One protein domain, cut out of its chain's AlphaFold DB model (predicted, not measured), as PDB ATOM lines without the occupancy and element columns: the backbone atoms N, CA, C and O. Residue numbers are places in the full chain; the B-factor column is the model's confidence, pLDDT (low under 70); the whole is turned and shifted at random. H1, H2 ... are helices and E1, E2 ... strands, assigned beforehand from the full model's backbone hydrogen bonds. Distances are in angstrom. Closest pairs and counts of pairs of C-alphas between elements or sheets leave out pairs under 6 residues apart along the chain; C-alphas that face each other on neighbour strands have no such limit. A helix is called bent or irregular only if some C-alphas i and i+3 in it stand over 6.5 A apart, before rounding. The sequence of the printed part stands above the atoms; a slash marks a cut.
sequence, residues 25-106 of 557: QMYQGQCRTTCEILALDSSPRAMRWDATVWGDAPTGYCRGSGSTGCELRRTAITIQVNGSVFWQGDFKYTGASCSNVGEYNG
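This is residues 25 to 106 of the 557 residues of an uncharacterized protein of Vibrio campbellii (UniProt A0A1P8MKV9). Picture a sheet of four strands curled like part of a barrel, with the long, sharply bent strand E6 running through it and the short helix H1 packed over E6 near its bend. Beyond H1, the small hairpin of E1 and E2 makes one end of the long axis; the loop between E5 and E6 reaches the other end. The printed part has 82 residues, with two named helices and six named strands in the order E1 E2 H1 E3 H2 E4 E5 E6; the class is mixed, helices and strands. The large sheet runs E3 - E6 - E5 - E4 and, like the E1 - E2 pair, is antiparallel. The whole is only just compact, close to loose, with a radius of gyration of the C-alphas of 13.8 A, and its spans are 49 by 25 by 17 A.

Start with E6, residues 86 to 98, which bends by 116 degrees at Gly 95. Its residues 86 to 91 pair with E3, residues 45 to 50, where N 47 and O 89 are 2.8 A apart, within hydrogen-bond range. Its residues 91 to 98 pair with E5, residues 68 to 74; look there for N 71 and O 96, 2.9 A apart. Next to E5 comes the edge strand E4, residues 60 to 65, with N 63 and O 70 at 2.9 A. E4, E5 and E6 form a meander, each strand the antiparallel neighbour of the one before. The sheet is strongly twisted. H1, residues 34 to 39, is on this sheet at a height of 7.1 A; it lies over E6, across the strands at 65 degrees on the local plane, and the closest C-alphas are those of Glu 36 and Gly 95, 4.1 A apart. H2, residues 51 to 54, only grazes the sheet. Farther out, E1, residues 25 to 27, and E2, residues 30 to 33, form a hairpin with N 27 and O 30 at 2.9 A. Every O i to N i+4 pair in H1 is within hydrogen-bond range; H2 is too short for one.

Find C-alpha 86 at (-29.345, -34.372, 16.159); from there E6 runs 23.5 A to C-alpha 98 at (-35.938, -14.834, 27.404). E5 is 19.4 A long, E3 16.7 A and E4 16.6 A. E1 begins at C-alpha 25, (-29.699, 1.148, 21.917).

The C-alphas of Gly 29 and Gly 83, the two farthest apart, are 49.5 A apart. The printed part has no cut. The link from E5 to E6 is long, with 11 residues. Look for pLDDT under 70 at residues 25 to 30, 52, 65 to 67 and 76 to 85.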
ATOM      1  N   GLN A  25     -30.527   0.420  22.870       67.31
ATOM      2  CA  GLN A  25     -29.699   1.148  21.917       67.31
ATOM      3  C   GLN A  25     -30.580   2.045  21.052       67.31
ATOM      4  O   GLN A  25     -31.712   1.693  20.708       67.31
ATOM      5  N   MET A  26     -30.071   3.226  20.703       64.38
ATOM      6  CA  MET A  26     -30.793   4.144  19.830       64.38
ATOM      7  C   MET A  26     -30.766   3.604  18.396       64.38
ATOM      8  O   MET A  26     -29.720   3.576  17.754       64.38
ATOM      9  N   TYR A  27     -31.923   3.171  17.895       60.69
ATOM     10  CA  TYR A  27     -32.089   2.633  16.544       60.69
ATOM     11  C   TYR A  27     -33.225   3.380  15.837       60.69
ATOM     12  O   TYR A  27     -34.367   3.361  16.296       60.69
ATOM     13  N   GLN A  28     -32.907   4.082  14.742       69.06
ATOM     14  CA  GLN A  28     -33.844   4.943  13.992       69.06
ATOM     15  C   GLN A  28     -34.591   5.978  14.864       69.06
ATOM     16  O   GLN A  28     -35.777   6.235  14.674       69.06
ATOM     17  N   GLY A  29     -33.906   6.574  15.846       59.12
ATOM     18  CA  GLY A  29     -34.477   7.629  16.696       59.12
ATOM     19  C   GLY A  29     -35.400   7.140  17.820       59.12
ATOM     20  O   GLY A  29     -36.030   7.959  18.483       59.12
ATOM     21  N   GLN A  30     -35.474   5.828  18.064       69.06
ATOM     22  CA  GLN A  30     -36.165   5.242  19.215       69.06
ATOM     23  C   GLN A  30     -35.197   4.338  19.993       69.06
ATOM     24  O   GLN A  30     -34.427   3.591  19.388       69.06
ATOM     25  N   CYS A  31     -35.224   4.380  21.328       71.50
ATOM     26  CA  CYS A  31     -34.472   3.418  22.140       71.50
ATOM     27  C   CYS A  31     -35.149   2.042  22.036       71.50
ATOM     28  O   CYS A  31     -36.245   1.849  22.568       71.50
ATOM     29  N   ARG A  32     -34.490   1.098  21.359       76.12
ATOM     30  CA  ARG A  32     -34.947  -0.286  21.167       76.12
ATOM     31  C   ARG A  32     -34.010  -1.261  21.862       76.12
ATOM     32  O   ARG A  32     -32.827  -0.982  22.034       76.12
ATOM     33  N   THR A  33     -34.534  -2.406  22.271       80.94
ATOM     34  CA  THR A  33     -33.704  -3.493  22.797       80.94
ATOM     35  C   THR A  33     -32.976  -4.208  21.658       80.94
ATOM     36  O   THR A  33     -33.424  -4.210  20.509       80.94
ATOM     37  N   THR A  34     -31.870  -4.880  21.977       81.00
ATOM     38  CA  THR A  34     -31.144  -5.717  21.011       81.00
ATOM     39  C   THR A  34     -32.054  -6.770  20.366       81.00
ATOM     40  O   THR A  34     -31.943  -7.023  19.169       81.00
ATOM     41  N   CYS A  35     -33.000  -7.341  21.118       81.50
ATOM     42  CA  CYS A  35     -33.935  -8.339  20.598       81.50
ATOM     43  C   CYS A  35     -34.922  -7.743  19.589       81.50
ATOM     44  O   CYS A  35     -35.141  -8.336  18.535       81.50
ATOM     45  N   GLU A  36     -35.455  -6.546  19.854       82.06
ATOM     46  CA  GLU A  36     -36.335  -5.825  18.923       82.06
ATOM     47  C   GLU A  36     -35.622  -5.453  17.621       82.06
ATOM     48  O   GLU A  36     -36.229  -5.496  16.554       82.06
ATOM     49  N   ILE A  37     -34.333  -5.105  17.690       79.75
ATOM     50  CA  ILE A  37     -33.523  -4.826  16.498       79.75
ATOM     51  C   ILE A  37     -33.313  -6.115  15.694       79.75
ATOM     52  O   ILE A  37     -33.477  -6.114  14.476       79.75
ATOM     53  N   LEU A  38     -33.002  -7.229  16.363       80.38
ATOM     54  CA  LEU A  38     -32.803  -8.528  15.712       80.38
ATOM     55  C   LEU A  38     -34.087  -9.088  15.079       80.38
ATOM     56  O   LEU A  38     -34.000  -9.787  14.073       80.38
ATOM     57  N   ALA A  39     -35.265  -8.759  15.612       85.75
ATOM     58  CA  ALA A  39     -36.556  -9.146  15.038       85.75
ATOM     59  C   ALA A  39     -36.881  -8.449  13.707       85.75
ATOM     60  O   ALA A  39     -37.707  -8.944  12.941       85.75
ATOM     61  N   LEU A  40     -36.231  -7.317  13.405       80.38
ATOM     62  CA  LEU A  40     -36.362  -6.653  12.103       80.38
ATOM     63  C   LEU A  40     -35.662  -7.439  10.985       80.38
ATOM     64  O   LEU A  40     -36.005  -7.273   9.814       80.38
ATOM     65  N   ASP A  41     -34.707  -8.311  11.325       78.06
ATOM     66  CA  ASP A  41     -34.118  -9.236  10.365       78.06
ATOM     67  C   ASP A  41     -35.036 -10.449  10.163       78.06
ATOM     68  O   ASP A  41     -35.092 -11.380  10.967       78.06
ATOM     69  N   SER A  42     -35.746 -10.448   9.034       72.12
ATOM     70  CA  SER A  42     -36.659 -11.530   8.651       72.12
ATOM     71  C   SER A  42     -35.962 -12.837   8.241       72.12
ATOM     72  O   SER A  42     -36.652 -13.822   7.943       72.12
ATOM     73  N   SER A  43     -34.626 -12.871   8.205       76.62
ATOM     74  CA  SER A  43     -33.860 -14.019   7.721       76.62
ATOM     75  C   SER A  43     -33.847 -15.159   8.754       76.62
ATOM     76  O   SER A  43     -33.418 -14.947   9.895       76.62
ATOM     77  N   PRO A  44     -34.276 -16.381   8.387       79.44
ATOM     78  CA  PRO A  44     -34.223 -17.529   9.286       79.44
ATOM     79  C   PRO A  44     -32.786 -17.871   9.699       79.44
ATOM     80  O   PRO A  44     -31.822 -17.620   8.976       79.44
ATOM     81  N   ARG A  45     -32.650 -18.445  10.893       80.62
ATOM     82  CA  ARG A  45     -31.401 -18.952  11.454       80.62
ATOM     83  C   ARG A  45     -31.513 -20.462  11.615       80.62
ATOM     84  O   ARG A  45     -32.361 -20.927  12.374       80.62
ATOM     85  N   ALA A  46     -30.638 -21.197  10.939       80.88
ATOM     86  CA  ALA A  46     -30.527 -22.637  11.112       80.88
ATOM     87  C   ALA A  46     -29.982 -22.953  12.512       80.88
ATOM     88  O   ALA A  46     -28.878 -22.531  12.863       80.88
ATOM     89  N   MET A  47     -30.759 -23.692  13.298       78.38
ATOM     90  CA  MET A  47     -30.417 -24.143  14.645       78.38
ATOM     91  C   MET A  47     -30.384 -25.665  14.688       78.38
ATOM     92  O   MET A  47     -31.164 -26.319  13.997       78.38
ATOM     93  N   ARG A  48     -29.472 -26.218  15.493       81.94
ATOM     94  CA  ARG A  48     -29.304 -27.663  15.685       81.94
ATOM     95  C   ARG A  48     -29.501 -28.028  17.151       81.94
ATOM     96  O   ARG A  48     -28.936 -27.357  18.016       81.94
ATOM     97  N   TRP A  49     -30.247 -29.093  17.416       78.50
ATOM     98  CA  TRP A  49     -30.506 -29.598  18.768       78.50
ATOM     99  C   TRP A  49     -30.468 -31.122  18.816       78.50
ATOM    100  O   TRP A  49     -30.524 -31.785  17.784       78.50
ATOM    101  N   ASP A  50     -30.345 -31.657  20.024       76.06
ATOM    102  CA  ASP A  50     -30.485 -33.082  20.314       76.06
ATOM    103  C   ASP A  50     -31.948 -33.379  20.667       76.06
ATOM    104  O   ASP A  50     -32.479 -32.794  21.617       76.06
ATOM    105  N   ALA A  51     -32.613 -34.256  19.914       72.12
ATOM    106  CA  ALA A  51     -34.011 -34.589  20.194       72.12
ATOM    107  C   ALA A  51     -34.208 -35.451  21.437       72.12
ATOM    108  O   ALA A  51     -35.291 -35.433  22.019       72.12
ATOM    109  N   THR A  52     -33.166 -36.149  21.895       69.94
ATOM    110  CA  THR A  52     -33.241 -36.897  23.160       69.94
ATOM    111  C   THR A  52     -33.327 -35.971  24.370       69.94
ATOM    112  O   THR A  52     -33.751 -36.401  25.436       69.94
ATOM    113  N   VAL A  53     -32.960 -34.694  24.207       73.12
ATOM    114  CA  VAL A  53     -33.007 -33.678  25.269       73.12
ATOM    115  C   VAL A  53     -34.168 -32.704  25.065       73.12
ATOM    116  O   VAL A  53     -34.817 -32.319  26.031       73.12
ATOM    117  N   TRP A  54     -34.455 -32.320  23.817       78.88
ATOM    118  CA  TRP A  54     -35.374 -31.215  23.506       78.88
ATOM    119  C   TRP A  54     -36.590 -31.602  22.652       78.88
ATOM    120  O   TRP A  54     -37.345 -30.719  22.245       78.88
ATOM    121  N   GLY A  55     -36.772 -32.893  22.367       74.62
ATOM    122  CA  GLY A  55     -37.822 -33.397  21.482       74.62
ATOM    123  C   GLY A  55     -37.487 -33.254  19.995       74.62
ATOM    124  O   GLY A  55     -36.548 -32.557  19.591       74.62
ATOM    125  N   ASP A  56     -38.264 -33.924  19.151       71.94
ATOM    126  CA  ASP A  56     -38.061 -33.929  17.696       71.94
ATOM    127  C   ASP A  56     -38.376 -32.564  17.061       71.94
ATOM    128  O   ASP A  56     -37.915 -32.226  15.966       71.94
ATOM    129  N   ALA A  57     -39.179 -31.750  17.739       76.75
ATOM    130  CA  ALA A  57     -39.794 -30.570  17.177       76.75
ATOM    131  C   ALA A  57     -40.000 -29.429  18.208       76.75
ATOM    132  O   ALA A  57     -41.119 -28.905  18.286       76.75
ATOM    133  N   PRO A  58     -38.944 -28.881  18.844       83.94
ATOM    134  CA  PRO A  58     -39.025 -27.663  19.647       83.94
ATOM    135  C   PRO A  58     -39.584 -26.476  18.854       83.94
ATOM    136  O   PRO A  58     -39.279 -26.262  17.674       83.94
ATOM    137  N   THR A  59     -40.420 -25.688  19.519       85.44
ATOM    138  CA  THR A  59     -41.140 -24.538  18.953       85.44
ATOM    139  C   THR A  59     -40.365 -23.227  19.057       85.44
ATOM    140  O   THR A  59     -40.588 -22.318  18.251       85.44
ATOM    141  N   GLY A  60     -39.424 -23.133  19.994       87.31
ATOM    142  CA  GLY A  60     -38.605 -21.948  20.185       87.31
ATOM    143  C   GLY A  60     -37.245 -22.245  20.803       87.31
ATOM    144  O   GLY A  60     -36.939 -23.367  21.204       87.31
ATOM    145  N   TYR A  61     -36.401 -21.219  20.795       88.56
ATOM    146  CA  TYR A  61     -35.021 -21.273  21.257       88.56
ATOM    147  C   TYR A  61     -34.616 -19.920  21.835       88.56
ATOM    148  O   TYR A  61     -34.904 -18.882  21.237       88.56
ATOM    149  N   CYS A  62     -33.933 -19.909  22.975       88.19
ATOM    150  CA  CYS A  62     -33.448 -18.677  23.586       88.19
ATOM    151  C   CYS A  62     -31.967 -18.448  23.265       88.19
ATOM    152  O   CYS A  62     -31.100 -19.186  23.730       88.19
ATOM    153  N   ARG A  63     -31.643 -17.396  22.501       82.25
ATOM    154  CA  ARG A  63     -30.259 -17.097  22.093       82.25
ATOM    155  C   ARG A  63     -29.744 -15.816  22.731       82.25
ATOM    156  O   ARG A  63     -30.272 -14.738  22.473       82.25
ATOM    157  N   GLY A  64     -28.660 -15.911  23.487       77.19
ATOM    158  CA  GLY A  64     -28.055 -14.776  24.182       77.19
ATOM    159  C   GLY A  64     -26.772 -15.162  24.901       77.19
ATOM    160  O   GLY A  64     -26.171 -16.190  24.595       77.19
ATOM    161  N   SER A  65     -26.368 -14.342  25.865       66.50
ATOM    162  CA  SER A  65     -25.211 -14.591  26.726       66.50
ATOM    163  C   SER A  65     -25.526 -14.133  28.148       66.50
ATOM    164  O   SER A  65     -25.999 -13.012  28.325       66.50
ATOM    165  N   GLY A  66     -25.237 -14.963  29.152       66.69
ATOM    166  CA  GLY A  66     -25.561 -14.673  30.553       66.69
ATOM    167  C   GLY A  66     -27.007 -15.040  30.908       66.69
ATOM    168  O   GLY A  66     -27.512 -16.055  30.446       66.69
ATOM    169  N   SER A  67     -27.670 -14.220  31.727       66.50
ATOM    170  CA  SER A  67     -29.033 -14.455  32.239       66.50
ATOM    171  C   SER A  67     -30.153 -13.882  31.358       66.50
ATOM    172  O   SER A  67     -31.320 -13.887  31.750       66.50
ATOM    173  N   THR A  68     -29.827 -13.321  30.190       72.88
ATOM    174  CA  THR A  68     -30.815 -12.709  29.290       72.88
ATOM    175  C   THR A  68     -30.445 -12.968  27.833       72.88
ATOM    176  O   THR A  68     -29.313 -12.742  27.405       72.88
ATOM    177  N   GLY A  69     -31.410 -13.445  27.054       83.31
ATOM    178  CA  GLY A  69     -31.285 -13.675  25.621       83.31
ATOM    179  C   GLY A  69     -32.505 -13.191  24.860       83.31
ATOM    180  O   GLY A  69     -33.434 -12.634  25.438       83.31
ATOM    181  N   CYS A  70     -32.493 -13.400  23.551       86.38
ATOM    182  CA  CYS A  70     -33.604 -13.098  22.663       86.38
ATOM    183  C   CYS A  70     -34.309 -14.390  22.261       86.38
ATOM    184  O   CYS A  70     -33.651 -15.368  21.900       86.38
ATOM    185  N   GLU A  71     -35.637 -14.388  22.315       89.69
ATOM    186  CA  GLU A  71     -36.463 -15.520  21.913       89.69
ATOM    187  C   GLU A  71     -36.461 -15.645  20.385       89.69
ATOM    188  O   GLU A  71     -36.631 -14.667  19.644       89.69
ATOM    189  N   LEU A  72     -36.283 -16.873  19.909       90.81
ATOM    190  CA  LEU A  72     -36.530 -17.261  18.535       90.81
ATOM    191  C   LEU A  72     -37.674 -18.268  18.468       90.81
ATOM    192  O   LEU A  72     -37.791 -19.139  19.325       90.81
ATOM    193  N   ARG A  73     -38.464 -18.199  17.398       89.81
ATOM    194  CA  ARG A  73     -39.529 -19.158  17.081       89.81
ATOM    195  C   ARG A  73     -39.242 -19.912  15.802       89.81
ATOM    196  O   ARG A  73     -38.721 -19.338  14.844       89.81
ATOM    197  N   ARG A  74     -39.613 -21.190  15.780       84.69
ATOM    198  CA  ARG A  74     -39.445 -22.054  14.615       84.69
ATOM    199  C   ARG A  74     -40.336 -21.592  13.465       84.69
ATOM    200  O   ARG A  74     -41.491 -21.223  13.660       84.69
ATOM    201  N   THR A  75     -39.791 -21.640  12.255       82.75
ATOM    202  CA  THR A  75     -40.474 -21.221  11.022       82.75
ATOM    203  C   THR A  75     -40.470 -22.268   9.910       82.75
ATOM    204  O   THR A  75     -41.275 -22.137   8.993       82.75
ATOM    205  N   ALA A  76     -39.634 -23.311   9.983       69.75
ATOM    206  CA  ALA A  76     -39.583 -24.370   8.970       69.75
ATOM    207  C   ALA A  76     -39.447 -25.786   9.562       69.75
ATOM    208  O   ALA A  76     -39.336 -25.960  10.777       69.75
ATOM    209  N   ILE A  77     -39.500 -26.775   8.662       58.78
ATOM    210  CA  ILE A  77     -39.520 -28.223   8.920       58.78
ATOM    211  C   ILE A  77     -38.198 -28.692   9.538       58.78
ATOM    212  O   ILE A  77     -37.124 -28.276   9.103       58.78
ATOM    213  N   THR A  78     -38.290 -29.592  10.517       62.66
ATOM    214  CA  THR A  78     -37.137 -30.254  11.119       62.66
ATOM    215  C   THR A  78     -36.594 -31.361  10.213       62.66
ATOM    216  O   THR A  78     -37.349 -32.219   9.758       62.66
ATOM    217  N   ILE A  79     -35.282 -31.381   9.983       59.09
ATOM    218  CA  ILE A  79     -34.600 -32.440   9.234       59.09
ATOM    219  C   ILE A  79     -33.622 -33.155  10.168       59.09
ATOM    220  O   ILE A  79     -32.787 -32.514  10.813       59.09
ATOM    221  N   GLN A  80     -33.717 -34.485  10.236       63.41
ATOM    222  CA  GLN A  80     -32.765 -35.310  10.973       63.41
ATOM    223  C   GLN A  80     -31.405 -35.268  10.271       63.41
ATOM    224  O   GLN A  80     -31.294 -35.519   9.067       63.41
ATOM    225  N   VAL A  81     -30.347 -34.979  11.022       65.06
ATOM    226  CA  VAL A  81     -28.994 -34.941  10.474       65.06
ATOM    227  C   VAL A  81     -28.427 -36.366  10.473       65.06
ATOM    228  O   VAL A  81     -28.043 -36.877  11.520       65.06
ATOM    229  N   ASN A  82     -28.388 -37.014   9.301       50.59
ATOM    230  CA  ASN A  82     -27.672 -38.271   8.992       50.59
ATOM    231  C   ASN A  82     -27.555 -39.292  10.144       50.59
ATOM    232  O   ASN A  82     -26.492 -39.418  10.750       50.59
ATOM    233  N   GLY A  83     -28.624 -40.046  10.422       55.03
ATOM    234  CA  GLY A  83     -28.584 -41.206  11.330       55.03
ATOM    235  C   GLY A  83     -28.154 -40.902  12.771       55.03
ATOM    236  O   GLY A  83     -27.809 -41.823  13.505       55.03
ATOM    237  N   SER A  84     -28.143 -39.626  13.168       58.22
ATOM    238  CA  SER A  84     -27.820 -39.172  14.518       58.22
ATOM    239  C   SER A  84     -29.074 -38.676  15.245       58.22
ATOM    240  O   SER A  84     -30.103 -38.424  14.615       58.22
ATOM    241  N   VAL A  85     -28.978 -38.520  16.569       65.75
ATOM    242  CA  VAL A  85     -30.021 -37.930  17.437       65.75
ATOM    243  C   VAL A  85     -30.165 -36.409  17.266       65.75
ATOM    244  O   VAL A  85     -31.003 -35.776  17.904       65.75
ATOM    245  N   PHE A  86     -29.347 -35.807  16.394       73.50
ATOM    246  CA  PHE A  86     -29.345 -34.372  16.159       73.50
ATOM    247  C   PHE A  86     -30.272 -33.980  15.012       73.50
ATOM    248  O   PHE A  86     -30.192 -34.502  13.896       73.50
ATOM    249  N   TRP A  87     -31.078 -32.965  15.277       75.38
ATOM    250  CA  TRP A  87     -32.023 -32.375  14.347       75.38
ATOM    251  C   TRP A  87     -31.632 -30.939  14.012       75.38
ATOM    252  O   TRP A  87     -30.896 -30.287  14.757       75.38
ATOM    253  N   GLN A  88     -32.093 -30.456  12.859       80.56
ATOM    254  CA  GLN A  88     -31.887 -29.085  12.406       80.56
ATOM    255  C   GLN A  88     -33.196 -28.465  11.916       80.56
ATOM    256  O   GLN A  88     -33.977 -29.125  11.234       80.56
ATOM    257  N   GLY A  89     -33.400 -27.179  12.201       79.06
ATOM    258  CA  GLY A  89     -34.562 -26.413  11.752       79.06
ATOM    259  C   GLY A  89     -34.301 -24.907  11.756       79.06
ATOM    260  O   GLY A  89     -33.332 -24.435  12.349       79.06
ATOM    261  N   ASP A  90     -35.173 -24.152  11.091       84.62
ATOM    262  CA  ASP A  90     -35.026 -22.703  10.931       84.62
ATOM    263  C   ASP A  90     -35.854 -21.911  11.944       84.62
ATOM    264  O   ASP A  90     -37.067 -22.108  12.064       84.62
ATOM    265  N   PHE A  91     -35.220 -20.944  12.608       88.75
ATOM    266  CA  PHE A  91     -35.812 -20.107  13.654       88.75
ATOM    267  C   PHE A  91     -35.660 -18.609  13.350       88.75
ATOM    268  O   PHE A  91     -34.671 -18.188  12.754       88.75
ATOM    269  N   LYS A  92     -36.612 -17.776  13.782       89.00
ATOM    270  CA  LYS A  92     -36.576 -16.308  13.629       89.00
ATOM    271  C   LYS A  92     -36.744 -15.602  14.963       89.00
ATOM    272  O   LYS A  92     -37.513 -16.067  15.799       89.00
ATOM    273  N   TYR A  93     -36.064 -14.472  15.137       88.44
ATOM    274  CA  TYR A  93     -36.208 -13.636  16.329       88.44
ATOM    275  C   TYR A  93     -37.625 -13.072  16.438       88.44
ATOM    276  O   TYR A  93     -38.170 -12.560  15.462       88.44
ATOM    277  N   THR A  94     -38.211 -13.152  17.631       87.56
ATOM    278  CA  THR A  94     -39.560 -12.623  17.905       87.56
ATOM    279  C   THR A  94     -39.541 -11.168  18.360       87.56
ATOM    280  O   THR A  94     -40.547 -10.475  18.255       87.56
ATOM    281  N   GLY A  95     -38.400 -10.707  18.879       83.75
ATOM    282  CA  GLY A  95     -38.250  -9.398  19.517       83.75
ATOM    283  C   GLY A  95     -38.358  -9.447  21.036       83.75
ATOM    284  O   GLY A  95     -37.941  -8.501  21.699       83.75
ATOM    285  N   ALA A  96     -38.850 -10.556  21.591       87.06
ATOM    286  CA  ALA A  96     -38.953 -10.750  23.027       87.06
ATOM    287  C   ALA A  96     -37.621 -11.204  23.641       87.06
ATOM    288  O   ALA A  96     -36.789 -11.848  22.994       87.06
ATOM    289  N   SER A  97     -37.439 -10.875  24.916       86.38
ATOM    290  CA  SER A  97     -36.355 -11.393  25.746       86.38
ATOM    291  C   SER A  97     -36.751 -12.710  26.418       86.38
ATOM    292  O   SER A  97     -37.914 -12.904  26.763       86.38
ATOM    293  N   CYS A  98     -35.778 -13.568  26.691       85.69
ATOM    294  CA  CYS A  98     -35.938 -14.834  27.404       85.69
ATOM    295  C   CYS A  98     -34.833 -15.001  28.463       85.69
ATOM    296  O   CYS A  98     -33.733 -14.470  28.306       85.69
ATOM    297  N   SER A  99     -35.131 -15.715  29.552       82.81
ATOM    298  CA  SER A  99     -34.212 -15.937  30.684       82.81
ATOM    299  C   SER A  99     -33.359 -17.198  30.541       82.81
ATOM    300  O   SER A  99     -32.239 -17.251  31.041       82.81
ATOM    301  N   ASN A 100     -33.871 -18.204  29.835       82.81
ATOM    302  CA  ASN A 100     -33.272 -19.534  29.748       82.81
ATOM    303  C   ASN A 100     -32.332 -19.643  28.544       82.81
ATOM    304  O   ASN A 100     -32.615 -20.329  27.564       82.81
ATOM    305  N   VAL A 101     -31.242 -18.880  28.574       82.06
ATOM    306  CA  VAL A 101     -30.299 -18.777  27.454       82.06
ATOM    307  C   VAL A 101     -29.700 -20.142  27.110       82.06
ATOM    308  O   VAL A 101     -29.086 -20.786  27.950       82.06
ATOM    309  N   GLY A 102     -29.824 -20.548  25.846       79.31
ATOM    310  CA  GLY A 102     -29.311 -21.820  25.338       79.31
ATOM    311  C   GLY A 102     -30.317 -22.969  25.368       79.31
ATOM    312  O   GLY A 102     -30.004 -24.033  24.839       79.31
ATOM    313  N   GLU A 103     -31.518 -22.760  25.910       83.44
ATOM    314  CA  GLU A 103     -32.558 -23.788  25.984       83.44
ATOM    315  C   GLU A 103     -33.535 -23.717  24.801       83.44
ATOM    316  O   GLU A 103     -33.873 -22.636  24.294       83.44
ATOM    317  N   TYR A 104     -34.001 -24.893  24.375       85.25
ATOM    318  CA  TYR A 104     -35.104 -25.056  23.429       85.25
ATOM    319  C   TYR A 104     -36.412 -25.267  24.198       85.25
ATOM    320  O   TYR A 104     -36.409 -25.793  25.305       85.25
ATOM    321  N   ASN A 105     -37.546 -24.843  23.638       81.62
ATOM    322  CA  ASN A 105     -38.835 -24.931  24.326       81.62
ATOM    323  C   ASN A 105     -39.988 -25.410  23.430       81.62
ATOM    324  O   ASN A 105     -39.967 -25.292  22.203       81.62
ATOM    325  N   GLY A 106     -41.032 -25.931  24.078       71.81
ATOM    326  CA  GLY A 106     -42.312 -26.299  23.466       71.81
ATOM    327  C   GLY A 106     -42.374 -27.669  22.797       71.81
ATOM    328  O   GLY A 106     -43.358 -27.943  22.120       71.81
TER     329      GLY A 106